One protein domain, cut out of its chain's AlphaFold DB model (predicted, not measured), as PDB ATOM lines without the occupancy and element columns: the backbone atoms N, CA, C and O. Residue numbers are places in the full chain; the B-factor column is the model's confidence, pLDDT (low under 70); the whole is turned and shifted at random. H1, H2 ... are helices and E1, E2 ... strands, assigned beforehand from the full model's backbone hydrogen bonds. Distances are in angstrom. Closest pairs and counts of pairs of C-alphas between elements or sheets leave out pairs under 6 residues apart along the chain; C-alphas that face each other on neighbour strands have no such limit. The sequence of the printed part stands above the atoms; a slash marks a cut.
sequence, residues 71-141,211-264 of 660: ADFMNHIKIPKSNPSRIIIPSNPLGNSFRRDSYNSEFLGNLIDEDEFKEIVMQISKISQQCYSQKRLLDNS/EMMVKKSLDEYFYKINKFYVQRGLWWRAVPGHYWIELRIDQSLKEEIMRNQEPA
ATOM      1  N   ALA A  71       9.070 132.167  85.154       90.75
ATOM      2  CA  ALA A  71       9.814 133.199  85.869       90.75
ATOM      3  C   ALA A  71       9.428 133.250  87.357       90.75
ATOM      4  O   ALA A  71      10.311 133.244  88.211       90.75
ATOM      5  N   ASP A  72       8.131 133.196  87.674       92.50
ATOM      6  CA  ASP A  72       7.647 133.134  89.062       92.50
ATOM      7  C   ASP A  72       8.165 131.875  89.770       92.50
ATOM      8  O   ASP A  72       8.667 131.936  90.891       92.50
ATOM      9  N   PHE A  73       8.122 130.727  89.087       92.06
ATOM     10  CA  PHE A  73       8.648 129.475  89.623       92.06
ATOM     11  C   PHE A  73      10.165 129.549  89.857       92.06
ATOM     12  O   PHE A  73      10.628 129.176  90.933       92.06
ATOM     13  N   MET A  74      10.935 130.113  88.919       91.44
ATOM     14  CA  MET A  74      12.375 130.366  89.091       91.44
ATOM     15  C   MET A  74      12.681 131.269  90.293       91.44
ATOM     16  O   MET A  74      13.647 131.007  91.006       91.44
ATOM     17  N   ASN A  75      11.840 132.269  90.573       91.56
ATOM     18  CA  ASN A  75      11.973 133.139  91.748       91.56
ATOM     19  C   ASN A  75      11.660 132.414  93.076       91.56
ATOM     20  O   ASN A  75      12.085 132.863  94.141       91.56
ATOM     21  N   HIS A  76      10.938 131.288  93.036       93.12
ATOM     22  CA  HIS A  76      10.616 130.465  94.206       93.12
ATOM     23  C   HIS A  76      11.547 129.248  94.397       93.12
ATOM     24  O   HIS A  76      11.648 128.728  95.514       93.12
ATOM     25  N   ILE A  77      12.261 128.797  93.357       94.75
ATOM     26  CA  ILE A  77      13.258 127.719  93.466       94.75
ATOM     27  C   ILE A  77      14.477 128.197  94.268       94.75
ATOM     28  O   ILE A  77      15.192 129.122  93.885       94.75
ATOM     29  N   LYS A  78      14.815 127.468  95.336       96.31
ATOM     30  CA  LYS A  78      16.098 127.620  96.039       96.31
ATOM     31  C   LYS A  78      17.214 126.912  95.265       96.31
ATOM     32  O   LYS A  78      17.531 125.758  95.547       96.31
ATOM     33  N   ILE A  79      17.796 127.607  94.287       96.44
ATOM     34  CA  ILE A  79      18.956 127.118  93.525       96.44
ATOM     35  C   ILE A  79      20.135 126.871  94.496       96.44
ATOM     36  O   ILE A  79      20.421 127.731  95.335       96.44
ATOM     37  N   PRO A  80      20.821 125.711  94.433       97.44
ATOM     38  CA  PRO A  80      21.954 125.418  95.309       97.44
ATOM     39  C   PRO A  80      23.143 126.355  95.048       97.44
ATOM     40  O   PRO A  80      23.380 126.784  93.922       97.44
ATOM     41  N   LYS A  81      23.939 126.642  96.086       97.81
ATOM     42  CA  LYS A  81      25.194 127.397  95.940       97.81
ATOM     43  C   LYS A  81      26.311 126.506  95.386       97.81
ATOM     44  O   LYS A  81      26.413 125.337  95.766       97.81
ATOM     45  N   SER A  82      27.169 127.079  94.539       98.06
ATOM     46  CA  SER A  82      28.423 126.461  94.088       98.06
ATOM     47  C   SER A  82      29.338 126.103  95.264       98.06
ATOM     48  O   SER A  82      29.352 126.795  96.282       98.06
ATOM     49  N   ASN A  83      30.111 125.030  95.116       97.81
ATOM     50  CA  ASN A  83      31.046 124.522  96.118       97.81
ATOM     51  C   ASN A  83      32.288 123.877  95.444       97.81
ATOM     52  O   ASN A  83      32.280 123.687  94.224       97.81
ATOM     53  N   PRO A  84      33.336 123.487  96.202       97.50
ATOM     54  CA  PRO A  84      34.595 122.981  95.640       97.50
ATOM     55  C   PRO A  84      34.531 121.658  94.852       97.50
ATOM     56  O   PRO A  84      35.563 121.226  94.338       97.50
ATOM     57  N   SER A  85      33.381 120.975  94.779       97.62
ATOM     58  CA  SER A  85      33.166 119.783  93.935       97.62
ATOM     59  C   SER A  85      32.050 119.963  92.896       97.62
ATOM     60  O   SER A  85      31.797 119.063  92.088       97.62
ATOM     61  N   ARG A  86      31.364 121.115  92.885       98.00
ATOM     62  CA  ARG A  86      30.248 121.402  91.978       98.00
ATOM     63  C   ARG A  86      30.023 122.902  91.800       98.00
ATOM     64  O   ARG A  86      29.550 123.580  92.712       98.00
ATOM     65  N   ILE A  87      30.241 123.393  90.587       98.31
ATOM     66  CA  ILE A  87      29.798 124.722  90.163       98.31
ATOM     67  C   ILE A  87      28.348 124.627  89.687       98.31
ATOM     68  O   ILE A  87      27.987 123.722  88.930       98.31
ATOM     69  N   ILE A  88      27.521 125.556  90.157       98.31
ATOM     70  CA  ILE A  88      26.122 125.707  89.774       98.31
ATOM     71  C   ILE A  88      26.009 126.900  88.832       98.31
ATOM     72  O   ILE A  88      26.400 128.010  89.180       98.31
ATOM     73  N   ILE A  89      25.466 126.654  87.643       98.44
ATOM     74  CA  ILE A  89      25.321 127.645  86.576       98.44
ATOM     75  C   ILE A  89      23.814 127.866  86.367       98.44
ATOM     76  O   ILE A  89      23.185 127.087  85.641       98.44
ATOM     77  N   PRO A  90      23.186 128.841  87.052       97.88
ATOM     78  CA  PRO A  90      21.750 129.078  86.954       97.88
ATOM     79  C   PRO A  90      21.326 129.532  85.554       97.88
ATOM     80  O   PRO A  90      22.042 130.266  84.863       97.88
ATOM     81  N   SER A  91      20.129 129.104  85.156       97.75
ATOM     82  CA  SER A  91      19.433 129.651  83.995       97.75
ATOM     83  C   SER A  91      18.842 131.028  84.317       97.75
ATOM     84  O   SER A  91      18.656 131.384  85.483       97.75
ATOM     85  N   ASN A  92      18.540 131.820  83.289       96.31
ATOM     86  CA  ASN A  92      17.750 133.039  83.451       96.31
ATOM     87  C   ASN A  92      16.270 132.707  83.775       96.31
ATOM     88  O   ASN A  92      15.832 131.576  83.545       96.31
ATOM     89  N   PRO A  93      15.451 133.668  84.256       94.19
ATOM     90  CA  PRO A  93      14.045 133.407  84.601       94.19
ATOM     91  C   PRO A  93      13.188 132.857  83.443       94.19
ATOM     92  O   PRO A  93      12.165 132.215  83.674       94.19
ATOM     93  N   LEU A  94      13.614 133.070  82.192       92.19
ATOM     94  CA  LEU A  94      12.948 132.567  80.986       92.19
ATOM     95  C   LEU A  94      13.340 131.122  80.609       92.19
ATOM     96  O   LEU A  94      12.683 130.523  79.762       92.19
ATOM     97  N   GLY A  95      14.400 130.547  81.193       93.44
ATOM     98  CA  GLY A  95      14.952 129.234  80.823       93.44
ATOM     99  C   GLY A  95      15.789 129.201  79.533       93.44
ATOM    100  O   GLY A  95      16.354 128.163  79.187       93.44
ATOM    101  N   ASN A  96      15.864 130.307  78.790       95.31
ATOM    102  CA  ASN A  96      16.443 130.333  77.445       95.31
ATOM    103  C   ASN A  96      17.943 130.679  77.402       95.31
ATOM    104  O   ASN A  96      18.540 130.602  76.332       95.31
ATOM    105  N   SER A  97      18.579 131.024  78.525       97.31
ATOM    106  CA  SER A  97      20.037 131.209  78.617       97.31
ATOM    107  C   SER A  97      20.580 130.884  80.013       97.31
ATOM    108  O   SER A  97      19.812 130.589  80.930       97.31
ATOM    109  N   PHE A  98      21.907 130.917  80.176       98.12
ATOM    110  CA  PHE A  98      22.605 130.616  81.432       98.12
ATOM    111  C   PHE A  98      23.622 131.708  81.799       98.12
ATOM    112  O   PHE A  98      24.201 132.360  80.926       98.12
ATOM    113  N   ARG A  99      23.839 131.915  83.106       97.88
ATOM    114  CA  ARG A  99      24.712 132.976  83.641       97.88
ATOM    115  C   ARG A  99      26.199 132.696  83.403       97.88
ATOM    116  O   ARG A  99      26.770 131.785  84.000       97.88
ATOM    117  N   ARG A 100      26.837 133.507  82.549       97.81
ATOM    118  CA  ARG A 100      28.273 133.408  82.202       97.81
ATOM    119  C   ARG A 100      29.192 133.797  83.363       97.81
ATOM    120  O   ARG A 100      30.306 133.299  83.455       97.81
ATOM    121  N   ASP A 101      28.692 134.635  84.260       97.75
ATOM    122  CA  ASP A 101      29.331 135.117  85.486       97.75
ATOM    123  C   ASP A 101      29.334 134.082  86.634       97.75
ATOM    124  O   ASP A 101      29.741 134.385  87.749       97.75
ATOM    125  N   SER A 102      28.929 132.836  86.362       97.94
ATOM    126  CA  SER A 102      28.978 131.718  87.321       97.94
ATOM    127  C   SER A 102      30.382 131.111  87.507       97.94
ATOM    128  O   SER A 102      30.512 130.068  88.154       97.94
ATOM    129  N   TYR A 103      31.422 131.698  86.908       98.44
ATOM    130  CA  TYR A 103      32.801 131.232  87.059       98.44
ATOM    131  C   TYR A 103      33.318 131.507  88.476       98.44
ATOM    132  O   TYR A 103      33.031 132.542  89.073       98.44
ATOM    133  N   ASN A 104      34.105 130.580  89.018       98.06
ATOM    134  CA  ASN A 104      34.783 130.751  90.297       98.06
ATOM    135  C   ASN A 104      36.237 130.282  90.141       98.06
ATOM    136  O   ASN A 104      36.496 129.091  89.952       98.06
ATOM    137  N   SER A 105      37.171 131.228  90.222       97.44
ATOM    138  CA  SER A 105      38.607 131.012  90.020       97.44
ATOM    139  C   SER A 105      39.260 130.159  91.114       97.44
ATOM    140  O   SER A 105      40.126 129.347  90.798       97.44
ATOM    141  N   GLU A 106      38.810 130.255  92.370       96.69
ATOM    142  CA  GLU A 106      39.262 129.408  93.492       96.69
ATOM    143  C   GLU A 106      39.011 127.914  93.199       96.69
ATOM    144  O   GLU A 106      39.840 127.034  93.467       96.69
ATOM    145  N   PHE A 107      37.862 127.609  92.594       96.81
ATOM    146  CA  PHE A 107      37.449 126.238  92.320       96.81
ATOM    147  C   PHE A 107      37.929 125.732  90.949       96.81
ATOM    148  O   PHE A 107      38.368 124.578  90.873       96.81
ATOM    149  N   LEU A 108      37.894 126.566  89.902       97.06
ATOM    150  CA  LEU A 108      38.150 126.172  88.507       97.06
ATOM    151  C   LEU A 108      39.518 126.574  87.932       97.06
ATOM    152  O   LEU A 108      39.956 125.923  86.987       97.06
ATOM    153  N   GLY A 109      40.210 127.575  88.491       95.81
ATOM    154  CA  GLY A 109      41.319 128.275  87.817       95.81
ATOM    155  C   GLY A 109      42.561 127.451  87.455       95.81
ATOM    156  O   GLY A 109      43.393 127.923  86.696       95.81
ATOM    157  N   ASN A 110      42.675 126.219  87.959       95.12
ATOM    158  CA  ASN A 110      43.754 125.278  87.626       95.12
ATOM    159  C   ASN A 110      43.277 124.098  86.742       95.12
ATOM    160  O   ASN A 110      44.008 123.122  86.579       95.12
ATOM    161  N   LEU A 111      42.040 124.142  86.225       96.12
ATOM    162  CA  LEU A 111      41.389 123.059  85.461       96.12
ATOM    163  C   LEU A 111      40.782 123.522  84.122       96.12
ATOM    164  O   LEU A 111      40.760 122.756  83.152       96.12
ATOM    165  N   ILE A 112      40.248 124.743  84.075       97.62
ATOM    166  CA  ILE A 112      39.597 125.342  82.905       97.62
ATOM    167  C   ILE A 112      39.741 126.862  82.976       97.62
ATOM    168  O   ILE A 112      39.456 127.452  84.018       97.62
ATOM    169  N   ASP A 113      40.171 127.478  81.877       98.00
ATOM    170  CA  ASP A 113      40.331 128.929  81.800       98.00
ATOM    171  C   ASP A 113      38.966 129.633  81.821       98.00
ATOM    172  O   ASP A 113      37.954 129.091  81.365       98.00
ATOM    173  N   GLU A 114      38.925 130.872  82.314       97.94
ATOM    174  CA  GLU A 114      37.669 131.621  82.441       97.94
ATOM    175  C   GLU A 114      36.970 131.821  81.085       97.94
ATOM    176  O   GLU A 114      35.744 131.720  80.992       97.94
ATOM    177  N   ASP A 115      37.736 132.039  80.016       98.19
ATOM    178  CA  ASP A 115      37.188 132.223  78.671       98.19
ATOM    179  C   ASP A 115      36.790 130.889  78.010       98.19
ATOM    180  O   ASP A 115      35.754 130.829  77.347       98.19
ATOM    181  N   GLU A 116      37.512 129.790  78.280       98.06
ATOM    182  CA  GLU A 116      37.113 128.427  77.878       98.06
ATOM    183  C   GLU A 116      35.776 128.038  78.544       98.06
ATOM    184  O   GLU A 116      34.872 127.503  77.895       98.06
ATOM    185  N   PHE A 117      35.591 128.399  79.819       98.44
ATOM    186  CA  PHE A 117      34.327 128.244  80.540       98.44
ATOM    187  C   PHE A 117      33.202 129.128  79.970       98.44
ATOM    188  O   PHE A 117      32.102 128.629  79.710       98.44
ATOM    189  N   LYS A 118      33.450 130.429  79.748       98.25
ATOM    190  CA  LYS A 118      32.455 131.365  79.182       98.25
ATOM    191  C   LYS A 118      31.984 130.933  77.795       98.25
ATOM    192  O   LYS A 118      30.790 131.044  77.512       98.25
ATOM    193  N   GLU A 119      32.887 130.433  76.954       98.44
ATOM    194  CA  GLU A 119      32.569 129.920  75.619       98.44
ATOM    195  C   GLU A 119      31.626 128.711  75.704       98.44
ATOM    196  O   GLU A 119      30.575 128.698  75.061       98.44
ATOM    197  N   ILE A 120      31.911 127.742  76.583       98.44
ATOM    198  CA  ILE A 120      31.015 126.599  76.819       98.44
ATOM    199  C   ILE A 120      29.634 127.072  77.300       98.44
ATOM    200  O   ILE A 120      28.616 126.660  76.740       98.44
ATOM    201  N   VAL A 121      29.562 127.986  78.278       98.38
ATOM    202  CA  VAL A 121      28.281 128.536  78.773       98.38
ATOM    203  C   VAL A 121      27.534 129.331  77.687       98.38
ATOM    204  O   VAL A 121      26.296 129.323  77.651       98.38
ATOM    205  N   MET A 122      28.246 129.957  76.747       98.06
ATOM    206  CA  MET A 122      27.648 130.592  75.573       98.06
ATOM    207  C   MET A 122      27.068 129.565  74.586       98.06
ATOM    208  O   MET A 122      25.923 129.741  74.168       98.06
ATOM    209  N   GLN A 123      27.784 128.488  74.249       98.50
ATOM    210  CA  GLN A 123      27.264 127.441  73.353       98.50
ATOM    211  C   GLN A 123      26.067 126.699  73.973       98.50
ATOM    212  O   GLN A 123      25.058 126.485  73.304       98.50
ATOM    213  N   ILE A 124      26.119 126.405  75.275       98.44
ATOM    214  CA  ILE A 124      24.985 125.895  76.066       98.44
ATOM    215  C   ILE A 124      23.768 126.831  75.958       98.44
ATOM    216  O   ILE A 124      22.650 126.385  75.692       98.44
ATOM    217  N   SER A 125      23.973 128.139  76.143       98.25
ATOM    218  CA  SER A 125      22.892 129.131  76.039       98.25
ATOM    219  C   SER A 125      22.309 129.183  74.625       98.25
ATOM    220  O   SER A 125      21.093 129.189  74.463       98.25
ATOM    221  N   LYS A 126      23.165 129.140  73.598       98.25
ATOM    222  CA  LYS A 126      22.773 129.087  72.183       98.25
ATOM    223  C   LYS A 126      21.925 127.849  71.864       98.25
ATOM    224  O   LYS A 126      20.950 127.974  71.128       98.25
ATOM    225  N   ILE A 127      22.231 126.690  72.456       98.25
ATOM    226  CA  ILE A 127      21.403 125.478  72.340       98.25
ATOM    227  C   ILE A 127      20.008 125.711  72.942       98.25
ATOM    228  O   ILE A 127      19.015 125.433  72.272       98.25
ATOM    229  N   SER A 128      19.897 126.284  74.149       97.50
ATOM    230  CA  SER A 128      18.575 126.572  74.741       97.50
ATOM    231  C   SER A 128      17.770 127.585  73.907       97.50
ATOM    232  O   SER A 128      16.583 127.375  73.649       97.50
ATOM    233  N   GLN A 129      18.423 128.624  73.371       97.31
ATOM    234  CA  GLN A 129      17.808 129.577  72.436       97.31
ATOM    235  C   GLN A 129      17.326 128.912  71.136       97.31
ATOM    236  O   GLN A 129      16.248 129.249  70.644       97.31
ATOM    237  N   GLN A 130      18.078 127.949  70.592       97.44
ATOM    238  CA  GLN A 130      17.674 127.166  69.418       97.44
ATOM    239  C   GLN A 130      16.486 126.245  69.723       97.44
ATOM    240  O   GLN A 130      15.540 126.195  68.939       97.44
ATOM    241  N   CYS A 131      16.470 125.568  70.873       96.69
ATOM    242  CA  CYS A 131      15.304 124.796  71.308       96.69
ATOM    243  C   CYS A 131      14.075 125.695  71.525       96.69
ATOM    244  O   CYS A 131      12.960 125.285  71.213       96.69
ATOM    245  N   TYR A 132      14.263 126.929  72.010       95.75
ATOM    246  CA  TYR A 132      13.181 127.899  72.204       95.75
ATOM    247  C   TYR A 132      12.613 128.403  70.872       95.75
ATOM    248  O   TYR A 132      11.394 128.452  70.708       95.75
ATOM    249  N   SER A 133      13.460 128.725  69.887       95.81
ATOM    250  CA  SER A 133      12.990 129.135  68.558       95.81
ATOM    251  C   SER A 133      12.329 127.980  67.801       95.81
ATOM    252  O   SER A 133      11.265 128.181  67.220       95.81
ATOM    253  N   GLN A 134      12.868 126.758  67.887       95.00
ATOM    254  CA  GLN A 134      12.214 125.548  67.376       95.00
ATOM    255  C   GLN A 134      10.855 125.311  68.043       95.00
ATOM    256  O   GLN A 134       9.872 125.066  67.346       95.00
ATOM    257  N   LYS A 135      10.761 125.432  69.374       93.56
ATOM    258  CA  LYS A 135       9.494 125.286  70.099       93.56
ATOM    259  C   LYS A 135       8.480 126.352  69.681       93.56
ATOM    260  O   LYS A 135       7.354 126.004  69.352       93.56
ATOM    261  N   ARG A 136       8.892 127.621  69.568       93.50
ATOM    262  CA  ARG A 136       8.044 128.709  69.050       93.50
ATOM    263  C   ARG A 136       7.591 128.457  67.607       93.50
ATOM    264  O   ARG A 136       6.461 128.791  67.275       93.50
ATOM    265  N   LEU A 137       8.430 127.862  66.757       91.25
ATOM    266  CA  LEU A 137       8.055 127.463  65.395       91.25
ATOM    267  C   LEU A 137       7.077 126.280  65.374       91.25
ATOM    268  O   LEU A 137       6.183 126.279  64.536       91.25
ATOM    269  N   LEU A 138       7.200 125.316  66.293       89.44
ATOM    270  CA  LEU A 138       6.245 124.211  66.459       89.44
ATOM    271  C   LEU A 138       4.899 124.701  67.009       89.44
ATOM    272  O   LEU A 138       3.856 124.332  66.476       89.44
ATOM    273  N   ASP A 139       4.900 125.575  68.014       88.81
ATOM    274  CA  ASP A 139       3.675 126.116  68.616       88.81
ATOM    275  C   ASP A 139       2.958 127.103  67.673       88.81
ATOM    276  O   ASP A 139       1.730 127.161  67.648       88.81
ATOM    277  N   ASN A 140       3.712 127.814  66.825       89.00
ATOM    278  CA  ASN A 140       3.174 128.588  65.702       89.00
ATOM    279  C   ASN A 140       2.913 127.740  64.440       89.00
ATOM    280  O   ASN A 140       2.428 128.288  63.443       89.00
ATOM    281  N   SER A 141       3.241 126.439  64.427       84.00
ATOM    282  CA  SER A 141       3.012 125.602  63.247       84.00
ATOM    283  C   SER A 141       1.513 125.361  63.093       84.00
ATOM    284  O   SER A 141       0.875 124.601  63.820       84.00
ATOM    285  N   GLU A 211      11.193 121.892  77.878       93.19
ATOM    286  CA  GLU A 211      12.183 121.349  78.808       93.19
ATOM    287  C   GLU A 211      12.820 120.040  78.335       93.19
ATOM    288  O   GLU A 211      14.001 119.813  78.587       93.19
ATOM    289  N   MET A 212      12.056 119.197  77.634       92.88
ATOM    290  CA  MET A 212      12.540 117.934  77.084       92.88
ATOM    291  C   MET A 212      13.390 118.163  75.829       92.88
ATOM    292  O   MET A 212      14.396 117.478  75.657       92.88
ATOM    293  N   MET A 213      13.042 119.157  74.999       95.06
ATOM    294  CA  MET A 213      13.879 119.591  73.871       95.06
ATOM    295  C   MET A 213      15.239 120.095  74.372       95.06
ATOM    296  O   MET A 213      16.271 119.542  73.995       95.06
ATOM    297  N   VAL A 214      15.231 121.075  75.287       96.00
ATOM    298  CA  VAL A 214      16.449 121.659  75.876       96.00
ATOM    299  C   VAL A 214      17.293 120.583  76.550       96.00
ATOM    300  O   VAL A 214      18.481 120.476  76.257       96.00
ATOM    301  N   LYS A 215      16.694 119.741  77.407       95.38
ATOM    302  CA  LYS A 215      17.429 118.672  78.095       95.38
ATOM    303  C   LYS A 215      18.080 117.704  77.105       95.38
ATOM    304  O   LYS A 215      19.261 117.419  77.254       95.38
ATOM    305  N   LYS A 216      17.352 117.237  76.081       95.81
ATOM    306  CA  LYS A 216      17.884 116.295  75.082       95.81
ATOM    307  C   LYS A 216      19.079 116.882  74.324       95.81
ATOM    308  O   LYS A 216      20.105 116.217  74.209       95.81
ATOM    309  N   SER A 217      18.970 118.120  73.842       97.31
ATOM    310  CA  SER A 217      20.054 118.771  73.095       97.31
ATOM    311  C   SER A 217      21.253 119.144  73.977       97.31
ATOM    312  O   SER A 217      22.393 119.032  73.525       97.31
ATOM    313  N   LEU A 218      21.027 119.523  75.241       97.88
ATOM    314  CA  LEU A 218      22.108 119.746  76.206       97.88
ATOM    315  C   LEU A 218      22.815 118.444  76.595       97.88
ATOM    316  O   LEU A 218      24.041 118.420  76.608       97.88
ATOM    317  N   ASP A 219      22.090 117.355  76.854       97.44
ATOM    318  CA  ASP A 219      22.698 116.061  77.189       97.44
ATOM    319  C   ASP A 219      23.518 115.493  76.016       97.44
ATOM    320  O   ASP A 219      24.602 114.953  76.233       97.44
ATOM    321  N   GLU A 220      23.069 115.669  74.766       97.94
ATOM    322  CA  GLU A 220      23.840 115.279  73.576       97.94
ATOM    323  C   GLU A 220      25.132 116.107  73.425       97.94
ATOM    324  O   GLU A 220      26.189 115.575  73.071       97.94
ATOM    325  N   TYR A 221      25.077 117.409  73.726       98.38
ATOM    326  CA  TYR A 221      26.253 118.282  73.758       98.38
ATOM    327  C   TYR A 221      27.209 117.904  74.903       98.38
ATOM    328  O   TYR A 221      28.413 117.760  74.681       98.38
ATOM    329  N   PHE A 222      26.684 117.639  76.101       98.31
ATOM    330  CA  PHE A 222      27.460 117.187  77.254       98.31
ATOM    331  C   PHE A 222      28.117 115.829  77.014       98.31
ATOM    332  O   PHE A 222      29.302 115.677  77.300       98.31
ATOM    333  N   TYR A 223      27.427 114.870  76.395       97.94
ATOM    334  CA  TYR A 223      28.029 113.599  75.981       97.94
ATOM    335  C   TYR A 223      29.234 113.782  75.036       97.94
ATOM    336  O   TYR A 223      30.179 112.991  75.081       97.94
ATOM    337  N   LYS A 224      29.241 114.836  74.207       98.19
ATOM    338  CA  LYS A 224      30.378 115.177  73.339       98.19
ATOM    339  C   LYS A 224      31.508 115.848  74.126       98.19
ATOM    340  O   LYS A 224      32.633 115.358  74.066       98.19
ATOM    341  N   ILE A 225      31.236 116.911  74.892       98.12
ATOM    342  CA  ILE A 225      32.304 117.656  75.587       98.12
ATOM    343  C   ILE A 225      32.909 116.887  76.775       98.12
ATOM    344  O   ILE A 225      34.118 116.963  76.999       98.12
ATOM    345  N   ASN A 226      32.128 116.067  77.487       98.19
ATOM    346  CA  ASN A 226      32.622 115.287  78.629       98.19
ATOM    347  C   ASN A 226      33.714 114.275  78.231       98.19
ATOM    348  O   ASN A 226      34.586 113.988  79.043       98.19
ATOM    349  N   LYS A 227      33.756 113.794  76.977       97.44
ATOM    350  CA  LYS A 227      34.840 112.913  76.482       97.44
ATOM    351  C   LYS A 227      36.228 113.566  76.535       97.44
ATOM    352  O   LYS A 227      37.233 112.866  76.662       97.44
ATOM    353  N   PHE A 228      36.273 114.895  76.463       97.12
ATOM    354  CA  PHE A 228      37.488 115.690  76.618       97.12
ATOM    355  C   PHE A 228      37.672 116.112  78.083       97.12
ATOM    356  O   PHE A 228      38.718 115.856  78.676       97.12
ATOM    357  N   TYR A 229      36.635 116.687  78.703       97.44
ATOM    358  CA  TYR A 229      36.741 117.304  80.031       97.44
ATOM    359  C   TYR A 229      36.850 116.325  81.210       97.44
ATOM    360  O   TYR A 229      37.498 116.666  82.202       97.44
ATOM    361  N   VAL A 230      36.356 115.084  81.099       97.06
ATOM    362  CA  VAL A 230      36.541 114.059  82.150       97.06
ATOM    363  C   VAL A 230      38.027 113.748  82.378       97.06
ATOM    364  O   VAL A 230      38.420 113.436  83.498       97.06
ATOM    365  N   GLN A 231      38.887 113.936  81.370       95.50
ATOM    366  CA  GLN A 231      40.343 113.780  81.509       95.50
ATOM    367  C   GLN A 231      40.991 114.884  82.370       95.50
ATOM    368  O   GLN A 231      42.085 114.682  82.885       95.50
ATOM    369  N   ARG A 232      40.307 116.025  82.560       95.94
ATOM    370  CA  ARG A 232      40.666 117.090  83.515       95.94
ATOM    371  C   ARG A 232      39.879 116.998  84.836       95.94
ATOM    372  O   ARG A 232      39.912 117.933  85.628       95.94
ATOM    373  N   GLY A 233      39.116 115.924  85.057       96.88
ATOM    374  CA  GLY A 233      38.239 115.779  86.225       96.88
ATOM    375  C   GLY A 233      36.971 116.639  86.182       96.88
ATOM    376  O   GLY A 233      36.393 116.911  87.229       96.88
ATOM    377  N   LEU A 234      36.529 117.082  85.001       98.25
ATOM    378  CA  LEU A 234      35.376 117.972  84.826       98.25
ATOM    379  C   LEU A 234      34.210 117.258  84.114       98.25
ATOM    380  O   LEU A 234      34.381 116.715  83.023       98.25
ATOM    381  N   TRP A 235      33.009 117.282  84.707       97.94
ATOM    382  CA  TRP A 235      31.801 116.643  84.156       97.94
ATOM    383  C   TRP A 235      30.590 117.594  84.178       97.94
ATOM    384  O   TRP A 235      30.073 117.948  85.238       97.94
ATOM    385  N   TRP A 236      30.107 117.961  82.991       98.44
ATOM    386  CA  TRP A 236      28.914 118.778  82.754       98.44
ATOM    387  C   TRP A 236      27.620 117.945  82.721       98.44
ATOM    388  O   TRP A 236      27.576 116.893  82.074       98.44
ATOM    389  N   ARG A 237      26.550 118.427  83.373       97.75
ATOM    390  CA  ARG A 237      25.224 117.780  83.417       97.75
ATOM    391  C   ARG A 237      24.069 118.792  83.488       97.75
ATOM    392  O   ARG A 237      24.097 119.707  84.310       97.75
ATOM    393  N   ALA A 238      23.005 118.563  82.713       97.50
ATOM    394  CA  ALA A 238      21.729 119.265  82.876       97.50
ATOM    395  C   ALA A 238      20.917 118.677  84.044       97.50
ATOM    396  O   ALA A 238      20.806 117.456  84.202       97.50
ATOM    397  N   VAL A 239      20.293 119.542  84.845       96.00
ATOM    398  CA  VAL A 239      19.269 119.135  85.822       96.00
ATOM    399  C   VAL A 239      17.905 119.039  85.116       96.00
ATOM    400  O   VAL A 239      17.659 119.805  84.181       96.00
ATOM    401  N   PRO A 240      17.001 118.109  85.498       92.50
ATOM    402  CA  PRO A 240      15.623 118.100  85.003       92.50
ATOM    403  C   PRO A 240      14.943 119.470  85.146       92.50
ATOM    404  O   PRO A 240      15.176 120.187  86.116       92.50
ATOM    405  N   GLY A 241      14.155 119.858  84.143       92.38
ATOM    406  CA  GLY A 241      13.605 121.214  84.027       92.38
ATOM    407  C   GLY A 241      14.623 122.302  83.651       92.38
ATOM    408  O   GLY A 241      14.231 123.445  83.480       92.38
ATOM    409  N   HIS A 242      15.913 121.973  83.490       94.50
ATOM    410  CA  HIS A 242      17.016 122.850  83.050       94.50
ATOM    411  C   HIS A 242      17.179 124.190  83.803       94.50
ATOM    412  O   HIS A 242      17.811 125.115  83.300       94.50
ATOM    413  N   TYR A 243      16.662 124.286  85.033       96.12
ATOM    414  CA  TYR A 243      16.730 125.482  85.887       96.12
ATOM    415  C   TYR A 243      18.169 125.921  86.220       96.12
ATOM    416  O   TYR A 243      18.444 127.106  86.403       96.12
ATOM    417  N   TRP A 244      19.102 124.969  86.267       97.75
ATOM    418  CA  TRP A 244      20.543 125.206  86.295       97.75
ATOM    419  C   TRP A 244      21.293 124.026  85.666       97.75
ATOM    420  O   TRP A 244      20.734 122.948  85.432       97.75
ATOM    421  N   ILE A 245      22.581 124.238  85.415       98.25
ATOM    422  CA  ILE A 245      23.539 123.217  84.988       98.25
ATOM    423  C   ILE A 245      24.544 122.974  86.111       98.25
ATOM    424  O   ILE A 245      24.910 123.892  86.847       98.25
ATOM    425  N   GLU A 246      24.977 121.725  86.251       98.25
ATOM    426  CA  GLU A 246      26.051 121.337  87.162       98.25
ATOM    427  C   GLU A 246      27.330 121.080  86.366       98.25
ATOM    428  O   GLU A 246      27.352 120.215  85.488       98.25
ATOM    429  N   LEU A 247      28.409 121.778  86.720       98.50
ATOM    430  CA  LEU A 247      29.772 121.370  86.392       98.50
ATOM    431  C   LEU A 247      30.375 120.726  87.644       98.50
ATOM    432  O   LEU A 247      30.672 121.403  88.628       98.50
ATOM    433  N   ARG A 248      30.502 119.400  87.628       98.19
ATOM    434  CA  ARG A 248      31.070 118.601  88.721       98.19
ATOM    435  C   ARG A 248      32.585 118.491  88.558       98.19
ATOM    436  O   ARG A 248      33.068 118.355  87.435       98.19
ATOM    437  N   ILE A 249      33.299 118.533  89.680       98.12
ATOM    438  CA  ILE A 249      34.762 118.489  89.760       98.12
ATOM    439  C   ILE A 249      35.164 117.243  90.559       98.12
ATOM    440  O   ILE A 249      34.788 117.108  91.726       98.12
ATOM    441  N   ASP A 250      35.936 116.346  89.948       97.62
ATOM    442  CA  ASP A 250      36.606 115.246  90.643       97.62
ATOM    443  C   ASP A 250      37.804 115.797  91.424       97.62
ATOM    444  O   ASP A 250      38.843 116.154  90.865       97.62
ATOM    445  N   GLN A 251      37.642 115.878  92.744       96.00
ATOM    446  CA  GLN A 251      38.675 116.382  93.645       96.00
ATOM    447  C   GLN A 251      39.922 115.487  93.659       96.00
ATOM    448  O   GLN A 251      41.027 116.011  93.769       96.00
ATOM    449  N   SER A 252      39.775 114.170  93.465       95.38
ATOM    450  CA  SER A 252      40.914 113.244  93.469       95.38
ATOM    451  C   SER A 252      41.843 113.483  92.274       95.38
ATOM    452  O   SER A 252      43.064 113.540  92.433       95.38
ATOM    453  N   LEU A 253      41.258 113.739  91.099       92.69
ATOM    454  CA  LEU A 253      41.997 114.077  89.886       92.69
ATOM    455  C   LEU A 253      42.499 115.533  89.901       92.69
ATOM    456  O   LEU A 253      43.605 115.786  89.428       92.69
ATOM    457  N   LYS A 254      41.771 116.480  90.520       91.19
ATOM    458  CA  LYS A 254      42.275 117.848  90.772       91.19
ATOM    459  C   LYS A 254      43.560 117.824  91.606       91.19
ATOM    460  O   LYS A 254      44.539 118.466  91.228       91.19
ATOM    461  N   GLU A 255      43.588 117.066  92.702       92.94
ATOM    462  CA  GLU A 255      44.800 116.910  93.512       92.94
ATOM    463  C   GLU A 255      45.938 116.204  92.755       92.94
ATOM    464  O   GLU A 255      47.100 116.566  92.925       92.94
ATOM    465  N   GLU A 256      45.642 115.186  91.937       92.69
ATOM    466  CA  GLU A 256      46.656 114.519  91.109       92.69
ATOM    467  C   GLU A 256      47.265 115.483  90.077       92.69
ATOM    468  O   GLU A 256      48.483 115.505  89.913       92.69
ATOM    469  N   ILE A 257      46.455 116.330  89.434       90.12
ATOM    470  CA  ILE A 257      46.937 117.370  88.512       90.12
ATOM    471  C   ILE A 257      47.834 118.375  89.250       90.12
ATOM    472  O   ILE A 257      48.938 118.647  88.782       90.12
ATOM    473  N   MET A 258      47.420 118.860  90.426       87.94
ATOM    474  CA  MET A 258      48.217 119.789  91.245       87.94
ATOM    475  C   MET A 258      49.565 119.179  91.670       87.94
ATOM    476  O   MET A 258      50.616 119.756  91.387       87.94
ATOM    477  N   ARG A 259      49.558 117.960  92.234       90.56
ATOM    478  CA  ARG A 259      50.779 117.216  92.614       90.56
ATOM    479  C   ARG A 259      51.720 116.936  91.433       90.56
ATOM    480  O   ARG A 259      52.913 116.743  91.644       90.56
ATOM    481  N   ASN A 260      51.202 116.917  90.204       89.06
ATOM    482  CA  ASN A 260      51.985 116.744  88.978       89.06
ATOM    483  C   ASN A 260      52.457 118.072  88.342       89.06
ATOM    484  O   ASN A 260      53.279 118.030  87.426       89.06
ATOM    485  N   GLN A 261      51.993 119.237  88.815       85.19
ATOM    486  CA  GLN A 261      52.433 120.565  88.349       85.19
ATOM    487  C   GLN A 261      53.544 121.168  89.231       85.19
ATOM    488  O   GLN A 261      54.521 121.705  88.703       85.19
ATOM    489  N   GLU A 262      53.464 120.997  90.556       79.25
ATOM    490  CA  GLU A 262      54.506 121.410  91.517       79.25
ATOM    491  C   GLU A 262      55.946 120.914  91.213       79.25
ATOM    492  O   GLU A 262      56.896 121.654  91.502       79.25
ATOM    493  N   PRO A 263      56.189 119.733  90.589       62.69
ATOM    494  CA  PRO A 263      57.544 119.251  90.312       62.69
ATOM    495  C   PRO A 263      58.411 120.183  89.453       62.69
ATOM    496  O   PRO A 263      59.638 120.095  89.494       62.69
ATOM    497  N   ALA A 264      57.796 121.090  88.688       59.16
ATOM    498  CA  ALA A 264      58.490 122.030  87.812       59.16
ATOM    499  C   ALA A 264      58.928 123.344  88.494       59.16
ATOM    500  O   ALA A 264      59.565 124.172  87.831       59.16
TER     501      ALA A 264
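Overview. This is residues 71 to 141 and 211 to 264 of the 660 residues of an uncharacterized protein of Oxytricha trifallax (UniProt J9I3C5). The model is a rod built round a small antiparallel sheet of three strands, E1, E3 and E2 in that order, with H4 along the edge at E2 and the long helix H3 beside part of H4, running back the opposite way. The far end of H3, where residues 136 to 141 stand free, and H5 make the two ends of the rod, while H1 lies out to one side and residues 91 to 104 are a long stretch with no named element. The printed part has 125 residues with five named helices and three named strands, in the order H1, E1, H2, H3, H4, E2, E3, H5, and its class is mostly helix. It is compact, with a radius of gyration of the C-alphas of 15.9 A, and spans 61 by 30 by 22 A.

Arrangement. H1, residues 71 to 76, touches no helix and is not on the sheet. E1, residues 86 to 90, is an edge strand, antiparallel to the inner strand E3, residues 244 to 249, at 162 degrees; N 87 and O 247 are within hydrogen-bond range at 2.8 A. E2, residues 234 to 238, is the other edge strand and forms a hairpin with E3, with N 248 and O 235 at 2.8 A. H2, residues 105 to 108, only grazes the sheet with residues 107 to 108. H3, residues 114 to 139, touches H4, residues 211 to 232, with residues 124 to 132 alone; the closest C-alphas, of Ser 128 and Val 214, are 5.5 A apart, at a shallow tilt of 21 degrees, opposite ways. H4 stands at the sheet's level, with a height over the sheet of 1.4 A; its closest C-alpha to E2 is that of Asn 226, 5.7 A from that of Trp 235. H5, residues 251 to 261, is close to H4 but not clearly touching, the closest C-alphas being those of Arg 232 and Leu 253 at 7.2 A. In H1, H3 and H5 every O i to N i+4 pair is within hydrogen-bond range, in H4 14 of 18 are, and H2 is too short for such a pair.

Along the chain. H1 begins with C-alpha 71 at (9.814, 133.199, 85.869). E1 is 12.5 A long. H3 runs 37.1 A from C-alpha 114 at (37.669, 131.621, 82.441). H4 runs 29.2 A and has a kink of 53 degrees near residue 226. E2 is 13.8 A long and E3 16.1 A. H5, 15.3 A long, ends with C-alpha 261 at (52.433, 120.565, 88.349).

Size, cuts and confidence. The two C-alphas farthest apart, of Ser 141 and Pro 263, are 61.2 A apart. Residues 142 to 210 are cut out, and C-alphas 141 and 211 are 18.6 A apart across the cut. The link from E1 to H2 is long, with 14 residues. The mean pLDDT of the printed part is 95.2, and residues 263 to 264 are under 70.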